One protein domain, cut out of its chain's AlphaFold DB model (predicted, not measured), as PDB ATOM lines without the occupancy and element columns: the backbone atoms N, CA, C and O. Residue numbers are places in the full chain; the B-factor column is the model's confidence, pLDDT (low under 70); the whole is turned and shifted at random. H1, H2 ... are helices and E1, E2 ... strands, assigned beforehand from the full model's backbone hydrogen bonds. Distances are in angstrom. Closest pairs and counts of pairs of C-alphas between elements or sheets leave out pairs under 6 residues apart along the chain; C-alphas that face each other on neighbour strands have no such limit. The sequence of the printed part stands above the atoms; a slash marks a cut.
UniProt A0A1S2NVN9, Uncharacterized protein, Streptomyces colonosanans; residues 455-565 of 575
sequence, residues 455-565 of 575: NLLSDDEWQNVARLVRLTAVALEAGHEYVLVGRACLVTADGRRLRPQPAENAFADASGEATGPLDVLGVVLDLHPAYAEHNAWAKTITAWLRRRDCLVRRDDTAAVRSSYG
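Overview. This is residues 455 to 565 of the 575 residues of an uncharacterized protein of Streptomyces colonosanans (UniProt A0A1S2NVN9). A cluster of helices makes one end of the domain, with H2 and H6 meeting at a steep angle and the short H3 and H5 packed on H2. The short strand E1 lies near the middle with residues 524 to 525 and 551 to 552 paired to it, and the small helices H4 and H7 make the other end. The printed part has 111 residues, with seven named helices and one named strand in the order H1, H2, H3, E1, H4, H5, H6, H7; the class is mostly helix, though under half of the residues are in named elements. It is compact, with a radius of gyration of the C-alphas of 13.4 A and spans of 35 by 26 by 25 A.

Arrangement. H1, residues 455 to 458, is close to but not clearly touching H2, residues 465 to 477; their closest C-alphas, of Leu 457 and Leu 468, are 6.8 A apart. H2 is the hub, touching three helices. With residues 472 to 475 it only just touches H3, residues 481 to 485, with 3 pairs of C-alphas within 8 A, the closest being Ala 475 and Glu 481 at 6.9 A. E1, residues 506 to 508, pairs with no named strand, but its residues 506 to 507 pair in parallel with residues 524 to 525, and its residues 507 to 508 with residues 551 to 552. H4, residues 517 to 520, touches no helix. H5, residues 529 to 532, touches H2, with the closest C-alphas, of Ala 466 and Ala 530, 6.1 A apart. H6, residues 536 to 547, touches H2 with its residues 537 to 541 alone, at a steep tilt of 64 degrees, the same way; the closest C-alphas, of Ala 473 and Trp 537, are 5.2 A apart. H6 also touches H5, with the C-alphas of Tyr 531 and Ala 538 closest at 4.7 A. H7, residues 557 to 563, is close to but not clearly touching H4, with the C-alphas of Leu 518 and Thr 557 closest at 7.4 A. Every O i to N i+4 pair is within hydrogen-bond range in H2, H3, H6 and H7; H1, H4 and H5 are too short for one.

Along the chain. H1 begins at C-alpha 455, (131.623, 89.280, 73.400). H2 is 18.3 A long, H6 16.6 A and H7 10.4 A; H1 is 5.8 A, H3 6.5 A, E1 7.0 A, and H4 and H5 5.3 A each. E1 begins at C-alpha 506, (128.869, 109.775, 84.901), and H7 ends at C-alpha 563, (134.440, 115.062, 83.419).

Size, cuts and confidence. The C-alphas of Ala 478 and Pro 517 are the two farthest apart, at 38.2 A. The printed part has no cut. The link from H3 to E1, residues 486 to 505, is long, and in it residues 490 to 491 pair antiparallel with residues 497 to 498. The mean pLDDT of the printed part is 83.0; residues 511 to 522, 555 and 557 to 565 are under 70.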
ATOM      1  N   ASN A 455     132.612  89.100  74.468       90.56
ATOM      2  CA  ASN A 455     131.623  89.280  73.400       90.56
ATOM      3  C   ASN A 455     130.180  89.203  73.916       90.56
ATOM      4  O   ASN A 455     129.321  89.893  73.375       90.56
ATOM      5  N   LEU A 456     129.944  88.498  75.028       91.19
ATOM      6  CA  LEU A 456     128.645  88.424  75.704       91.19
ATOM      7  C   LEU A 456     128.193  89.773  76.285       91.19
ATOM      8  O   LEU A 456     127.003  90.050  76.383       91.19
ATOM      9  N   LEU A 457     129.131  90.663  76.635       89.12
ATOM     10  CA  LEU A 457     128.795  91.983  77.189       89.12
ATOM     11  C   LEU A 457     128.041  92.864  76.184       89.12
ATOM     12  O   LEU A 457     127.303  93.766  76.577       89.12
ATOM     13  N   SER A 458     128.230  92.616  74.888       83.25
ATOM     14  CA  SER A 458     127.543  93.318  73.797       83.25
ATOM     15  C   SER A 458     126.377  92.518  73.215       83.25
ATOM     16  O   SER A 458     125.814  92.932  72.211       83.25
ATOM     17  N   ASP A 459     126.037  91.386  73.829       85.50
ATOM     18  CA  ASP A 459     124.937  90.531  73.413       85.50
ATOM     19  C   ASP A 459     123.644  90.932  74.134       85.50
ATOM     20  O   ASP A 459     123.566  90.896  75.370       85.50
ATOM     21  N   ASP A 460     122.640  91.323  73.351       79.31
ATOM     22  CA  ASP A 460     121.328  91.754  73.834       79.31
ATOM     23  C   ASP A 460     120.500  90.589  74.407       79.31
ATOM     24  O   ASP A 460     119.603  90.817  75.225       79.31
ATOM     25  N   GLU A 461     120.819  89.342  74.035       80.88
ATOM     26  CA  GLU A 461     120.183  88.140  74.591       80.88
ATOM     27  C   GLU A 461     120.717  87.812  75.995       80.88
ATOM     28  O   GLU A 461     120.043  87.168  76.803       80.88
ATOM     29  N   TRP A 462     121.902  88.316  76.351       84.12
ATOM     30  CA  TRP A 462     122.571  87.994  77.610       84.12
ATOM     31  C   TRP A 462     122.191  88.961  78.744       84.12
ATOM     32  O   TRP A 462     123.004  89.756  79.210       84.12
ATOM     33  N   GLN A 463     120.926  88.953  79.175       81.81
ATOM     34  CA  GLN A 463     120.336  90.020  80.014       81.81
ATOM     35  C   GLN A 463     120.567  89.902  81.531       81.81
ATOM     36  O   GLN A 463     120.184  90.797  82.287       81.81
ATOM     37  N   ASN A 464     121.187  88.824  82.014       89.50
ATOM     38  CA  ASN A 464     121.377  88.625  83.449       89.50
ATOM     39  C   ASN A 464     122.454  89.575  84.009       89.50
ATOM     40  O   ASN A 464     123.654  89.328  83.883       89.50
ATOM     41  N   VAL A 465     122.016  90.640  84.686       90.62
ATOM     42  CA  VAL A 465     122.915  91.678  85.218       90.62
ATOM     43  C   VAL A 465     123.903  91.125  86.250       90.62
ATOM     44  O   VAL A 465     125.055  91.548  86.270       90.62
ATOM     45  N   ALA A 466     123.508  90.151  87.074       89.75
ATOM     46  CA  ALA A 466     124.415  89.554  88.054       89.75
ATOM     47  C   ALA A 466     125.569  88.797  87.373       89.75
ATOM     48  O   ALA A 466     126.721  88.919  87.796       89.75
ATOM     49  N   ARG A 467     125.294  88.067  86.283       90.75
ATOM     50  CA  ARG A 467     126.346  87.439  85.464       90.75
ATOM     51  C   ARG A 467     127.214  88.484  84.770       90.75
ATOM     52  O   ARG A 467     128.428  88.316  84.730       90.75
ATOM     53  N   LEU A 468     126.628  89.594  84.317       92.38
ATOM     54  CA  LEU A 468     127.365  90.704  83.705       92.38
ATOM     55  C   LEU A 468     128.345  91.369  84.670       92.38
ATOM     56  O   LEU A 468     129.500  91.609  84.306       92.38
ATOM     57  N   VAL A 469     127.914  91.594  85.911       93.06
ATOM     58  CA  VAL A 469     128.778  92.046  87.009       93.06
ATOM     59  C   VAL A 469     129.924  91.054  87.217       93.06
ATOM     60  O   VAL A 469     131.083  91.459  87.238       93.06
ATOM     61  N   ARG A 470     129.643  89.749  87.302       94.31
ATOM     62  CA  ARG A 470     130.695  88.730  87.479       94.31
ATOM     63  C   ARG A 470     131.696  88.724  86.326       94.31
ATOM     64  O   ARG A 470     132.889  88.842  86.576       94.31
ATOM     65  N   LEU A 471     131.232  88.660  85.077       95.31
ATOM     66  CA  LEU A 471     132.100  88.640  83.898       95.31
ATOM     67  C   LEU A 471     132.967  89.900  83.802       95.31
ATOM     68  O   LEU A 471     134.153  89.816  83.496       95.31
ATOM     69  N   THR A 472     132.396  91.068  84.103       94.81
ATOM     70  CA  THR A 472     133.143  92.333  84.108       94.81
ATOM     71  C   THR A 472     134.210  92.341  85.202       94.81
ATOM     72  O   THR A 472     135.335  92.765  84.950       94.81
ATOM     73  N   ALA A 473     133.895  91.841  86.400       95.12
ATOM     74  CA  ALA A 473     134.867  91.727  87.484       95.12
ATOM     75  C   ALA A 473     135.998  90.742  87.143       95.12
ATOM     76  O   ALA A 473     137.166  91.098  87.271       95.12
ATOM     77  N   VAL A 474     135.664  89.561  86.611       96.00
ATOM     78  CA  VAL A 474     136.644  88.564  86.147       96.00
ATOM     79  C   VAL A 474     137.556  89.144  85.069       96.00
ATOM     80  O   VAL A 474     138.771  88.972  85.113       96.00
ATOM     81  N   ALA A 475     136.999  89.900  84.125       95.62
ATOM     82  CA  ALA A 475     137.774  90.570  83.092       95.62
ATOM     83  C   ALA A 475     138.760  91.607  83.654       95.62
ATOM     84  O   ALA A 475     139.872  91.735  83.140       95.62
ATOM     85  N   LEU A 476     138.382  92.335  84.711       95.12
ATOM     86  CA  LEU A 476     139.281  93.265  85.402       95.12
ATOM     87  C   LEU A 476     140.409  92.528  86.125       95.12
ATOM     88  O   LEU A 476     141.562  92.946  86.034       95.12
ATOM     89  N   GLU A 477     140.091  91.433  86.811       94.44
ATOM     90  CA  GLU A 477     141.069  90.606  87.527       94.44
ATOM     91  C   GLU A 477     142.060  89.928  86.573       94.44
ATOM     92  O   GLU A 477     143.253  89.865  86.866       94.44
ATOM     93  N   ALA A 478     141.596  89.530  85.386       93.25
ATOM     94  CA  ALA A 478     142.426  89.012  84.299       93.25
ATOM     95  C   ALA A 478     143.214  90.103  83.534       93.25
ATOM     96  O   ALA A 478     143.947  89.801  82.595       93.25
ATOM     97  N   GLY A 479     143.087  91.385  83.906       93.94
ATOM     98  CA  GLY A 479     143.847  92.484  83.297       93.94
ATOM     99  C   GLY A 479     143.316  92.970  81.941       93.94
ATOM    100  O   GLY A 479     144.010  93.689  81.221       93.94
ATOM    101  N   HIS A 480     142.073  92.642  81.584       94.88
ATOM    102  CA  HIS A 480     141.434  93.051  80.327       94.88
ATOM    103  C   HIS A 480     140.708  94.407  80.408       94.88
ATOM    104  O   HIS A 480     139.794  94.677  79.626       94.88
ATOM    105  N   GLU A 481     141.135  95.300  81.309       92.44
ATOM    106  CA  GLU A 481     140.538  96.632  81.490       92.44
ATOM    107  C   GLU A 481     140.440  97.414  80.171       92.44
ATOM    108  O   GLU A 481     139.405  98.010  79.874       92.44
ATOM    109  N   TYR A 482     141.492  97.381  79.349       90.44
ATOM    110  CA  TYR A 482     141.532  98.125  78.088       90.44
ATOM    111  C   TYR A 482     140.396  97.731  77.128       90.44
ATOM    112  O   TYR A 482     139.888  98.579  76.396       90.44
ATOM    113  N   VAL A 483     139.970  96.460  77.150       90.50
ATOM    114  CA  VAL A 483     138.871  95.961  76.313       90.50
ATOM    115  C   VAL A 483     137.527  96.446  76.850       90.50
ATOM    116  O   VAL A 483     136.659  96.837  76.070       90.50
ATOM    117  N   LEU A 484     137.360  96.453  78.176       92.06
ATOM    118  CA  LEU A 484     136.118  96.862  78.839       92.06
ATOM    119  C   LEU A 484     135.784  98.332  78.587       92.06
ATOM    120  O   LEU A 484     134.621  98.665  78.386       92.06
ATOM    121  N   VAL A 485     136.791  99.208  78.514       89.88
ATOM    122  CA  VAL A 485     136.582 100.647  78.262       89.88
ATOM    123  C   VAL A 485     135.850 100.914  76.943       89.88
ATOM    124  O   VAL A 485     135.059 101.854  76.847       89.88
ATOM    125  N   GLY A 486     136.082 100.081  75.929       87.56
ATOM    126  CA  GLY A 486     135.418 100.187  74.629       87.56
ATOM    127  C   GLY A 486     134.035  99.528  74.561       87.56
ATOM    128  O   GLY A 486     133.359  99.652  73.536       87.56
ATOM    129  N   ARG A 487     133.598  98.818  75.608       89.44
ATOM    130  CA  ARG A 487     132.389  97.978  75.595       89.44
ATOM    131  C   ARG A 487     131.323  98.501  76.549       89.44
ATOM    132  O   ARG A 487     131.618  99.104  77.575       89.44
ATOM    133  N   ALA A 488     130.061  98.269  76.194       90.31
ATOM    134  CA  ALA A 488     128.913  98.630  77.020       90.31
ATOM    135  C   ALA A 488     128.744  97.624  78.179       90.31
ATOM    136  O   ALA A 488     127.812  96.827  78.199       90.31
ATOM    137  N   CYS A 489     129.711  97.607  79.100       89.75
ATOM    138  CA  CYS A 489     129.836  96.618  80.176       89.75
ATOM    139  C   CYS A 489     129.206  97.055  81.509       89.75
ATOM    140  O   CYS A 489     129.401  96.394  82.526       89.75
ATOM    141  N   LEU A 490     128.494  98.184  81.543       91.81
ATOM    142  CA  LEU A 490     127.778  98.659  82.727       91.81
ATOM    143  C   LEU A 490     126.282  98.705  82.455       91.81
ATOM    144  O   LEU A 490     125.879  99.163  81.391       91.81
ATOM    145  N   VAL A 491     125.473  98.278  83.425       92.06
ATOM    146  CA  VAL A 491     124.008  98.361  83.355       92.06
ATOM    147  C   VAL A 491     123.509  99.414  84.335       92.06
ATOM    148  O   VAL A 491     123.826  99.364  85.526       92.06
ATOM    149  N   THR A 492     122.726 100.366  83.843       90.94
ATOM    150  CA  THR A 492     122.062 101.379  84.669       90.94
ATOM    151  C   THR A 492     120.785 100.836  85.314       90.94
ATOM    152  O   THR A 492     120.265  99.790  84.930       90.94
ATOM    153  N   ALA A 493     120.253 101.543  86.312       88.25
ATOM    154  CA  ALA A 493     119.032 101.162  87.025       88.25
ATOM    155  C   ALA A 493     117.793 101.066  86.112       88.25
ATOM    156  O   ALA A 493     116.872 100.311  86.410       88.25
ATOM    157  N   ASP A 494     117.790 101.782  84.983       85.75
ATOM    158  CA  ASP A 494     116.759 101.713  83.939       85.75
ATOM    159  C   ASP A 494     117.031 100.640  82.863       85.75
ATOM    160  O   ASP A 494     116.311 100.559  81.869       85.75
ATOM    161  N   GLY A 495     118.064  99.809  83.049       85.94
ATOM    162  CA  GLY A 495     118.384  98.669  82.188       85.94
ATOM    163  C   GLY A 495     119.231  98.991  80.954       85.94
ATOM    164  O   GLY A 495     119.547  98.076  80.190       85.94
ATOM    165  N   ARG A 496     119.637 100.250  80.733       88.81
ATOM    166  CA  ARG A 496     120.515 100.604  79.603       88.81
ATOM    167  C   ARG A 496     121.938 100.088  79.820       88.81
ATOM    168  O   ARG A 496     122.464 100.111  80.931       88.81
ATOM    169  N   ARG A 497     122.588  99.668  78.730       89.62
ATOM    170  CA  ARG A 497     124.008  99.293  78.725       89.62
ATOM    171  C   ARG A 497     124.876 100.455  78.281       89.62
ATOM    172  O   ARG A 497     124.663 100.999  77.202       89.62
ATOM    173  N   LEU A 498     125.874 100.807  79.087       90.31
ATOM    174  CA  LEU A 498     126.739 101.962  78.858       90.31
ATOM    175  C   LEU A 498     128.216 101.623  79.030       90.31
ATOM    176  O   LEU A 498     128.597 100.641  79.672       90.31
ATOM    177  N   ARG A 499     129.055 102.463  78.420       90.81
ATOM    178  CA  ARG A 499     130.513 102.383  78.515       90.81
ATOM    179  C   ARG A 499     131.016 103.145  79.746       90.81
ATOM    180  O   ARG A 499     130.469 104.203  80.065       90.81
ATOM    181  N   PRO A 500     132.104 102.689  80.385       89.31
ATOM    182  CA  PRO A 500     132.781 103.381  81.489       89.31
ATOM    183  C   PRO A 500     133.651 104.553  80.971       89.31
ATOM    184  O   PRO A 500     134.876 104.567  81.138       89.31
ATOM    185  N   GLN A 501     133.031 105.512  80.280       87.31
ATOM    186  CA  GLN A 501     133.672 106.681  79.664       87.31
ATOM    187  C   GLN A 501     133.251 107.957  80.412       87.31
ATOM    188  O   GLN A 501     132.133 108.408  80.189       87.31
ATOM    189  N   PRO A 502     134.115 108.578  81.242       80.56
ATOM    190  CA  PRO A 502     133.752 109.763  82.037       80.56
ATOM    191  C   PRO A 502     133.275 110.965  81.212       80.56
ATOM    192  O   PRO A 502     132.476 111.765  81.688       80.56
ATOM    193  N   ALA A 503     133.768 111.089  79.975       79.00
ATOM    194  CA  ALA A 503     133.375 112.149  79.048       79.00
ATOM    195  C   ALA A 503     131.970 111.950  78.452       79.00
ATOM    196  O   ALA A 503     131.391 112.896  77.925       79.00
ATOM    197  N   GLU A 504     131.442 110.725  78.513       81.25
ATOM    198  CA  GLU A 504     130.146 110.348  77.940       81.25
ATOM    199  C   GLU A 504     129.108 110.038  79.026       81.25
ATOM    200  O   GLU A 504     127.941 110.374  78.864       81.25
ATOM    201  N   ASN A 505     129.524 109.391  80.119       84.00
ATOM    202  CA  ASN A 505     128.659 108.870  81.172       84.00
ATOM    203  C   ASN A 505     129.290 109.114  82.553       84.00
ATOM    204  O   ASN A 505     130.444 108.749  82.789       84.00
ATOM    205  N   ALA A 506     128.509 109.658  83.488       85.12
ATOM    206  CA  ALA A 506     128.869 109.775  84.901       85.12
ATOM    207  C   ALA A 506     127.891 108.950  85.749       85.12
ATOM    208  O   ALA A 506     126.678 109.043  85.553       85.12
ATOM    209  N   PHE A 507     128.406 108.157  86.687       87.62
ATOM    210  CA  PHE A 507     127.609 107.257  87.522       87.62
ATOM    211  C   PHE A 507     127.605 107.710  88.984       87.62
ATOM    212  O   PHE A 507     128.602 108.239  89.473       87.62
ATOM    213  N   ALA A 508     126.503 107.502  89.703       83.12
ATOM    214  CA  ALA A 508     126.427 107.853  91.121       83.12
ATOM    215  C   ALA A 508     127.253 106.888  91.996       83.12
ATOM    216  O   ALA A 508     127.139 105.671  91.860       83.12
ATOM    217  N   ASP A 509     128.039 107.423  92.940       78.06
ATOM    218  CA  ASP A 509     128.821 106.624  93.911       78.06
ATOM    219  C   ASP A 509     127.945 105.901  94.961       78.06
ATOM    220  O   ASP A 509     128.374 104.931  95.584       78.06
ATOM    221  N   ALA A 510     126.698 106.347  95.145       71.50
ATOM    222  CA  ALA A 510     125.694 105.677  95.967       71.50
ATOM    223  C   ALA A 510     124.295 105.840  95.356       71.50
ATOM    224  O   ALA A 510     123.922 106.932  94.924       71.50
ATOM    225  N   SER A 511     123.510 104.760  95.364       63.94
ATOM    226  CA  SER A 511     122.089 104.788  95.008       63.94
ATOM    227  C   SER A 511     121.279 105.508  96.093       63.94
ATOM    228  O   SER A 511     121.431 105.189  97.274       63.94
ATOM    229  N   GLY A 512     120.391 106.429  95.720       63.44
ATOM    230  CA  GLY A 512     119.536 107.151  96.671       63.44
ATOM    231  C   GLY A 512     118.441 107.981  96.000       63.44
ATOM    232  O   GLY A 512     118.305 107.974  94.776       63.44
ATOM    233  N   GLU A 513     117.658 108.720  96.787       57.59
ATOM    234  CA  GLU A 513     116.653 109.649  96.252       57.59
ATOM    235  C   GLU A 513     117.321 110.801  95.478       57.59
ATOM    236  O   GLU A 513     118.375 111.313  95.873       57.59
ATOM    237  N   ALA A 514     116.725 111.181  94.342       59.19
ATOM    238  CA  ALA A 514     117.200 112.274  93.496       59.19
ATOM    239  C   ALA A 514     117.148 113.591  94.282       59.19
ATOM    240  O   ALA A 514     116.074 114.134  94.540       59.19
ATOM    241  N   THR A 515     118.308 114.079  94.709       58.03
ATOM    242  CA  THR A 515     118.419 115.176  95.688       58.03
ATOM    243  C   THR A 515     119.185 116.377  95.137       58.03
ATOM    244  O   THR A 515     119.216 117.422  95.788       58.03
ATOM    245  N   GLY A 516     119.763 116.273  93.929       64.81
ATOM    246  CA  GLY A 516     120.594 117.317  93.318       64.81
ATOM    247  C   GLY A 516     120.124 117.810  91.933       64.81
ATOM    248  O   GLY A 516     119.411 117.102  91.222       64.81
ATOM    249  N   PRO A 517     120.569 119.004  91.480       63.06
ATOM    250  CA  PRO A 517     120.248 119.553  90.151       63.06
ATOM    251  C   PRO A 517     120.704 118.669  88.979       63.06
ATOM    252  O   PRO A 517     120.139 118.736  87.892       63.06
ATOM    253  N   LEU A 518     121.742 117.857  89.193       65.06
ATOM    254  CA  LEU A 518     122.308 116.948  88.196       65.06
ATOM    255  C   LEU A 518     121.419 115.727  87.934       65.06
ATOM    256  O   LEU A 518     121.371 115.259  86.796       65.06
ATOM    257  N   ASP A 519     120.688 115.267  88.954       63.12
ATOM    258  CA  ASP A 519     119.730 114.163  88.836       63.12
ATOM    259  C   ASP A 519     118.518 114.607  87.999       63.12
ATOM    260  O   ASP A 519     118.075 113.891  87.105       63.12
ATOM    261  N   VAL A 520     118.032 115.839  88.220       65.69
ATOM    262  CA  VAL A 520     116.912 116.432  87.457       65.69
ATOM    263  C   VAL A 520     117.262 116.611  85.976       65.69
ATOM    264  O   VAL A 520     116.397 116.490  85.111       65.69
ATOM    265  N   LEU A 521     118.532 116.893  85.676       67.75
ATOM    266  CA  LEU A 521     119.036 117.043  84.311       67.75
ATOM    267  C   LEU A 521     119.432 115.704  83.658       67.75
ATOM    268  O   LEU A 521     119.802 115.702  82.486       67.75
ATOM    269  N   GLY A 522     119.371 114.584  84.391       68.75
ATOM    270  CA  GLY A 522     119.735 113.253  83.893       68.75
ATOM    271  C   GLY A 522     121.222 113.089  83.557       68.75
ATOM    272  O   GLY A 522     121.567 112.263  82.715       68.75
ATOM    273  N   VAL A 523     122.097 113.897  84.169       75.19
ATOM    274  CA  VAL A 523     123.541 113.931  83.860       75.19
ATOM    275  C   VAL A 523     124.311 112.841  84.608       75.19
ATOM    276  O   VAL A 523     125.314 112.338  84.100       75.19
ATOM    277  N   VAL A 524     123.846 112.484  85.809       81.69
ATOM    278  CA  VAL A 524     124.386 111.390  86.624       81.69
ATOM    279  C   VAL A 524     123.399 110.230  86.579       81.69
ATOM    280  O   VAL A 524     122.201 110.419  86.779       81.69
ATOM    281  N   LEU A 525     123.902 109.036  86.283       86.38
ATOM    282  CA  LEU A 525     123.102 107.831  86.101       86.38
ATOM    283  C   LEU A 525     123.298 106.872  87.272       86.38
ATOM    284  O   LEU A 525     124.417 106.654  87.741       86.38
ATOM    285  N   ASP A 526     122.211 106.245  87.708       87.81
ATOM    286  CA  ASP A 526     122.289 105.174  88.693       87.81
ATOM    287  C   ASP A 526     122.699 103.865  88.034       87.81
ATOM    288  O   ASP A 526     122.142 103.469  87.009       87.81
ATOM    289  N   LEU A 527     123.663 103.177  88.643       90.50
ATOM    290  CA  LEU A 527     123.974 101.795  88.304       90.50
ATOM    291  C   LEU A 527     122.878 100.867  88.831       90.50
ATOM    292  O   LEU A 527     122.215 101.149  89.830       90.50
ATOM    293  N   HIS A 528     122.705  99.733  88.161       92.38
ATOM    294  CA  HIS A 528     121.793  98.690  88.610       92.38
ATOM    295  C   HIS A 528     122.124  98.241  90.057       92.38
ATOM    296  O   HIS A 528     123.305  98.134  90.400       92.38
ATOM    297  N   PRO A 529     121.135  97.897  90.909       90.31
ATOM    298  CA  PRO A 529     121.377  97.525  92.312       90.31
ATOM    299  C   PRO A 529     122.398  96.396  92.532       90.31
ATOM    300  O   PRO A 529     123.073  96.365  93.556       90.31
ATOM    301  N   ALA A 530     122.573  95.512  91.546       90.44
ATOM    302  CA  ALA A 530     123.582  94.446  91.561       90.44
ATOM    303  C   ALA A 530     125.030  94.957  91.758       90.44
ATOM    304  O   ALA A 530     125.865  94.237  92.301       90.44
ATOM    305  N   TYR A 531     125.339  96.199  91.357       89.25
ATOM    306  CA  TYR A 531     126.655  96.822  91.577       89.25
ATOM    307  C   TYR A 531     126.843  97.357  93.012       89.25
ATOM    308  O   TYR A 531     127.963  97.690  93.398       89.25
ATOM    309  N   ALA A 532     125.769  97.434  93.807       86.19
ATOM    310  CA  ALA A 532     125.785  97.864  95.208       86.19
ATOM    311  C   ALA A 532     125.733  96.685  96.203       86.19
ATOM    312  O   ALA A 532     125.783  96.885  97.419       86.19
ATOM    313  N   GLU A 533     125.633  95.448  95.709       87.88
ATOM    314  CA  GLU A 533     125.657  94.256  96.549       87.88
ATOM    315  C   GLU A 533     126.982  94.118  97.312       87.88
ATOM    316  O   GLU A 533     128.066  94.439  96.823       87.88
ATOM    317  N   HIS A 534     126.911  93.565  98.523       86.94
ATOM    318  CA  HIS A 534     128.080  93.341  99.374       86.94
ATOM    319  C   HIS A 534     128.854  92.075  98.968       86.94
ATOM    320  O   HIS A 534     129.126  91.209  99.795       86.94
ATOM    321  N   ASN A 535     129.237  91.973  97.695       90.75
ATOM    322  CA  ASN A 535     130.028  90.868  97.152       90.75
ATOM    323  C   ASN A 535     131.373  91.369  96.580       90.75
ATOM    324  O   ASN A 535     131.588  92.573  96.417       90.75
ATOM    325  N   ALA A 536     132.320  90.455  96.349       92.00
ATOM    326  CA  ALA A 536     133.659  90.811  95.866       92.00
ATOM    327  C   ALA A 536     133.619  91.438  94.461       92.00
ATOM    328  O   ALA A 536     134.264  92.456  94.226       92.00
ATOM    329  N   TRP A 537     132.786  90.898  93.571       92.88
ATOM    330  CA  TRP A 537     132.673  91.319  92.172       92.88
ATOM    331  C   TRP A 537     132.219  92.774  92.024       92.88
ATOM    332  O   TRP A 537     132.865  93.574  91.348       92.88
ATOM    333  N   ALA A 538     131.143  93.142  92.719       92.19
ATOM    334  CA  ALA A 538     130.616  94.500  92.758       92.19
ATOM    335  C   ALA A 538     131.657  95.490  93.306       92.19
ATOM    336  O   ALA A 538     131.860  96.566  92.740       92.19
ATOM    337  N   LYS A 539     132.392  95.105  94.360       93.06
ATOM    338  CA  LYS A 539     133.482  95.923  94.917       93.06
ATOM    339  C   LYS A 539     134.623  96.124  93.920       93.06
ATOM    340  O   LYS A 539     135.107  97.250  93.811       93.06
ATOM    341  N   THR A 540     135.023  95.081  93.187       94.62
ATOM    342  CA  THR A 540     136.057  95.162  92.141       94.62
ATOM    343  C   THR A 540     135.673  96.188  91.074       94.62
ATOM    344  O   THR A 540     136.473  97.071  90.753       94.62
ATOM    345  N   ILE A 541     134.430  96.144  90.585       94.00
ATOM    346  CA  ILE A 541     133.942  97.095  89.573       94.00
ATOM    347  C   ILE A 541     133.870  98.512  90.137       94.00
ATOM    348  O   ILE A 541     134.390  99.437  89.522       94.00
ATOM    349  N   THR A 542     133.277  98.706  91.312       91.94
ATOM    350  CA  THR A 542     133.137 100.041  91.913       91.94
ATOM    351  C   THR A 542     134.505 100.667  92.207       91.94
ATOM    352  O   THR A 542     134.722 101.844  91.926       91.94
ATOM    353  N   ALA A 543     135.478  99.889  92.691       92.44
ATOM    354  CA  ALA A 543     136.852 100.361  92.869       92.44
ATOM    355  C   ALA A 543     137.503 100.760  91.535       92.44
ATOM    356  O   ALA A 543     138.181 101.785  91.451       92.44
ATOM    357  N   TRP A 544     137.276  99.977  90.480       94.25
ATOM    358  CA  TRP A 544     137.740 100.304  89.137       94.25
ATOM    359  C   TRP A 544     137.105 101.588  88.590       94.25
ATOM    360  O   TRP A 544     137.833 102.470  88.138       94.25
ATOM    361  N   LEU A 545     135.787 101.753  88.706       92.75
ATOM    362  CA  LEU A 545     135.092 102.960  88.259       92.75
ATOM    363  C   LEU A 545     135.538 104.212  89.024       92.75
ATOM    364  O   LEU A 545     135.676 105.268  88.408       92.75
ATOM    365  N   ARG A 546     135.835 104.098  90.329       90.62
ATOM    366  CA  ARG A 546     136.431 105.197  91.113       90.62
ATOM    367  C   ARG A 546     137.806 105.589  90.580       90.62
ATOM    368  O   ARG A 546     138.063 106.769  90.407       90.62
ATOM    369  N   ARG A 547     138.676 104.618  90.270       90.75
ATOM    370  CA  ARG A 547     140.010 104.897  89.692       90.75
ATOM    371  C   ARG A 547     139.949 105.561  88.314       90.75
ATOM    372  O   ARG A 547     140.930 106.168  87.905       90.75
ATOM    373  N   ARG A 548     138.835 105.403  87.598       87.62
ATOM    374  CA  ARG A 548     138.603 105.999  86.277       87.62
ATOM    375  C   ARG A 548     137.854 107.330  86.321       87.62
ATOM    376  O   ARG A 548     137.518 107.832  85.256       87.62
ATOM    377  N   ASP A 549     137.550 107.860  87.505       86.69
ATOM    378  CA  ASP A 549     136.722 109.061  87.681       86.69
ATOM    379  C   ASP A 549     135.324 108.943  87.029       86.69
ATOM    380  O   ASP A 549     134.699 109.936  86.654       86.69
ATOM    381  N   CYS A 550     134.814 107.711  86.894       86.62
ATOM    382  CA  CYS A 550     133.466 107.437  86.383       86.62
ATOM    383  C   CYS A 550     132.390 107.572  87.473       86.62
ATOM    384  O   CYS A 550     131.214 107.717  87.142       86.62
ATOM    385  N   LEU A 551     132.771 107.470  88.754       87.25
ATOM    386  CA  LEU A 551     131.858 107.592  89.894       87.25
ATOM    387  C   LEU A 551     131.933 108.989  90.498       87.25
ATOM    388  O   LEU A 551     133.014 109.470  90.830       87.25
ATOM    389  N   VAL A 552     130.772 109.618  90.663       82.81
ATOM    390  CA  VAL A 552     130.642 110.994  91.141       82.81
ATOM    391  C   VAL A 552     129.635 111.057  92.282       82.81
ATOM    392  O   VAL A 552     128.628 110.341  92.300       82.81
ATOM    393  N   ARG A 553     129.892 111.931  93.257       76.31
ATOM    394  CA  ARG A 553     128.909 112.243  94.293       76.31
ATOM    395  C   ARG A 553     127.852 113.195  93.735       76.31
ATOM    396  O   ARG A 553     128.180 114.166  93.061       76.31
ATOM    397  N   ARG A 554     126.578 112.940  94.041       70.62
ATOM    398  CA  ARG A 554     125.439 113.703  93.492       70.62
ATOM    399  C   ARG A 554     125.431 115.188  93.882       70.62
ATOM    400  O   ARG A 554     124.840 116.006  93.182       70.62
ATOM    401  N   ASP A 555     126.093 115.537  94.981       68.50
ATOM    402  CA  ASP A 555     126.258 116.900  95.492       68.50
ATOM    403  C   ASP A 555     127.448 117.659  94.861       68.50
ATOM    404  O   ASP A 555     127.541 118.881  95.000       68.50
ATOM    405  N   ASP A 556     128.324 116.979  94.109       70.94
ATOM    406  CA  ASP A 556     129.548 117.558  93.546       70.94
ATOM    407  C   ASP A 556     129.388 117.997  92.076       70.94
ATOM    408  O   ASP A 556     129.775 117.328  91.114       70.94
ATOM    409  N   THR A 557     128.826 119.194  91.897       63.66
ATOM    410  CA  THR A 557     128.675 119.833  90.572       63.66
ATOM    411  C   THR A 557     129.998 120.216  89.896       63.66
ATOM    412  O   THR A 557     130.016 120.424  88.677       63.66
ATOM    413  N   ALA A 558     131.104 120.310  90.642       62.59
ATOM    414  CA  ALA A 558     132.416 120.646  90.091       62.59
ATOM    415  C   ALA A 558     133.069 119.426  89.425       62.59
ATOM    416  O   ALA A 558     133.599 119.553  88.317       62.59
ATOM    417  N   ALA A 559     132.949 118.249  90.045       60.12
ATOM    418  CA  ALA A 559     133.433 116.986  89.491       60.12
ATOM    419  C   ALA A 559     132.786 116.663  88.131       60.12
ATOM    420  O   ALA A 559     133.491 116.396  87.160       60.12
ATOM    421  N   VAL A 560     131.459 116.819  88.001       58.94
ATOM    422  CA  VAL A 560     130.748 116.572  86.728       58.94
ATOM    423  C   VAL A 560     131.171 117.541  85.615       58.94
ATOM    424  O   VAL A 560     131.336 117.136  84.463       58.94
ATOM    425  N   ARG A 561     131.401 118.824  85.931       58.75
ATOM    426  CA  ARG A 561     131.886 119.814  84.946       58.75
ATOM    427  C   ARG A 561     133.285 119.492  84.422       58.75
ATOM    428  O   ARG A 561     133.560 119.759  83.251       58.75
ATOM    429  N   SER A 562     134.143 118.929  85.273       57.50
ATOM    430  CA  SER A 562     135.485 118.481  84.896       57.50
ATOM    431  C   SER A 562     135.431 117.271  83.955       57.50
ATOM    432  O   SER A 562     136.126 117.271  82.939       57.50
ATOM    433  N   SER A 563     134.561 116.290  84.227       54.06
ATOM    434  CA  SER A 563     134.440 115.062  83.419       54.06
ATOM    435  C   SER A 563     133.892 115.301  82.006       54.06
ATOM    436  O   SER A 563     134.386 114.702  81.057       54.06
ATOM    437  N   TYR A 564     132.955 116.242  81.826       54.75
ATOM    438  CA  TYR A 564     132.407 116.617  80.506       54.75
ATOM    439  C   TYR A 564     133.243 117.665  79.740       54.75
ATOM    440  O   TYR A 564     132.803 118.182  78.710       54.75
ATOM    441  N   GLY A 565     134.430 118.044  80.231       48.47
ATOM    442  CA  GLY A 565     135.285 119.037  79.562       48.47
ATOM    443  C   GLY A 565     134.692 120.454  79.505       48.47
ATOM    444  O   GLY A 565     135.135 121.289  78.713       48.47
TER     445      GLY A 565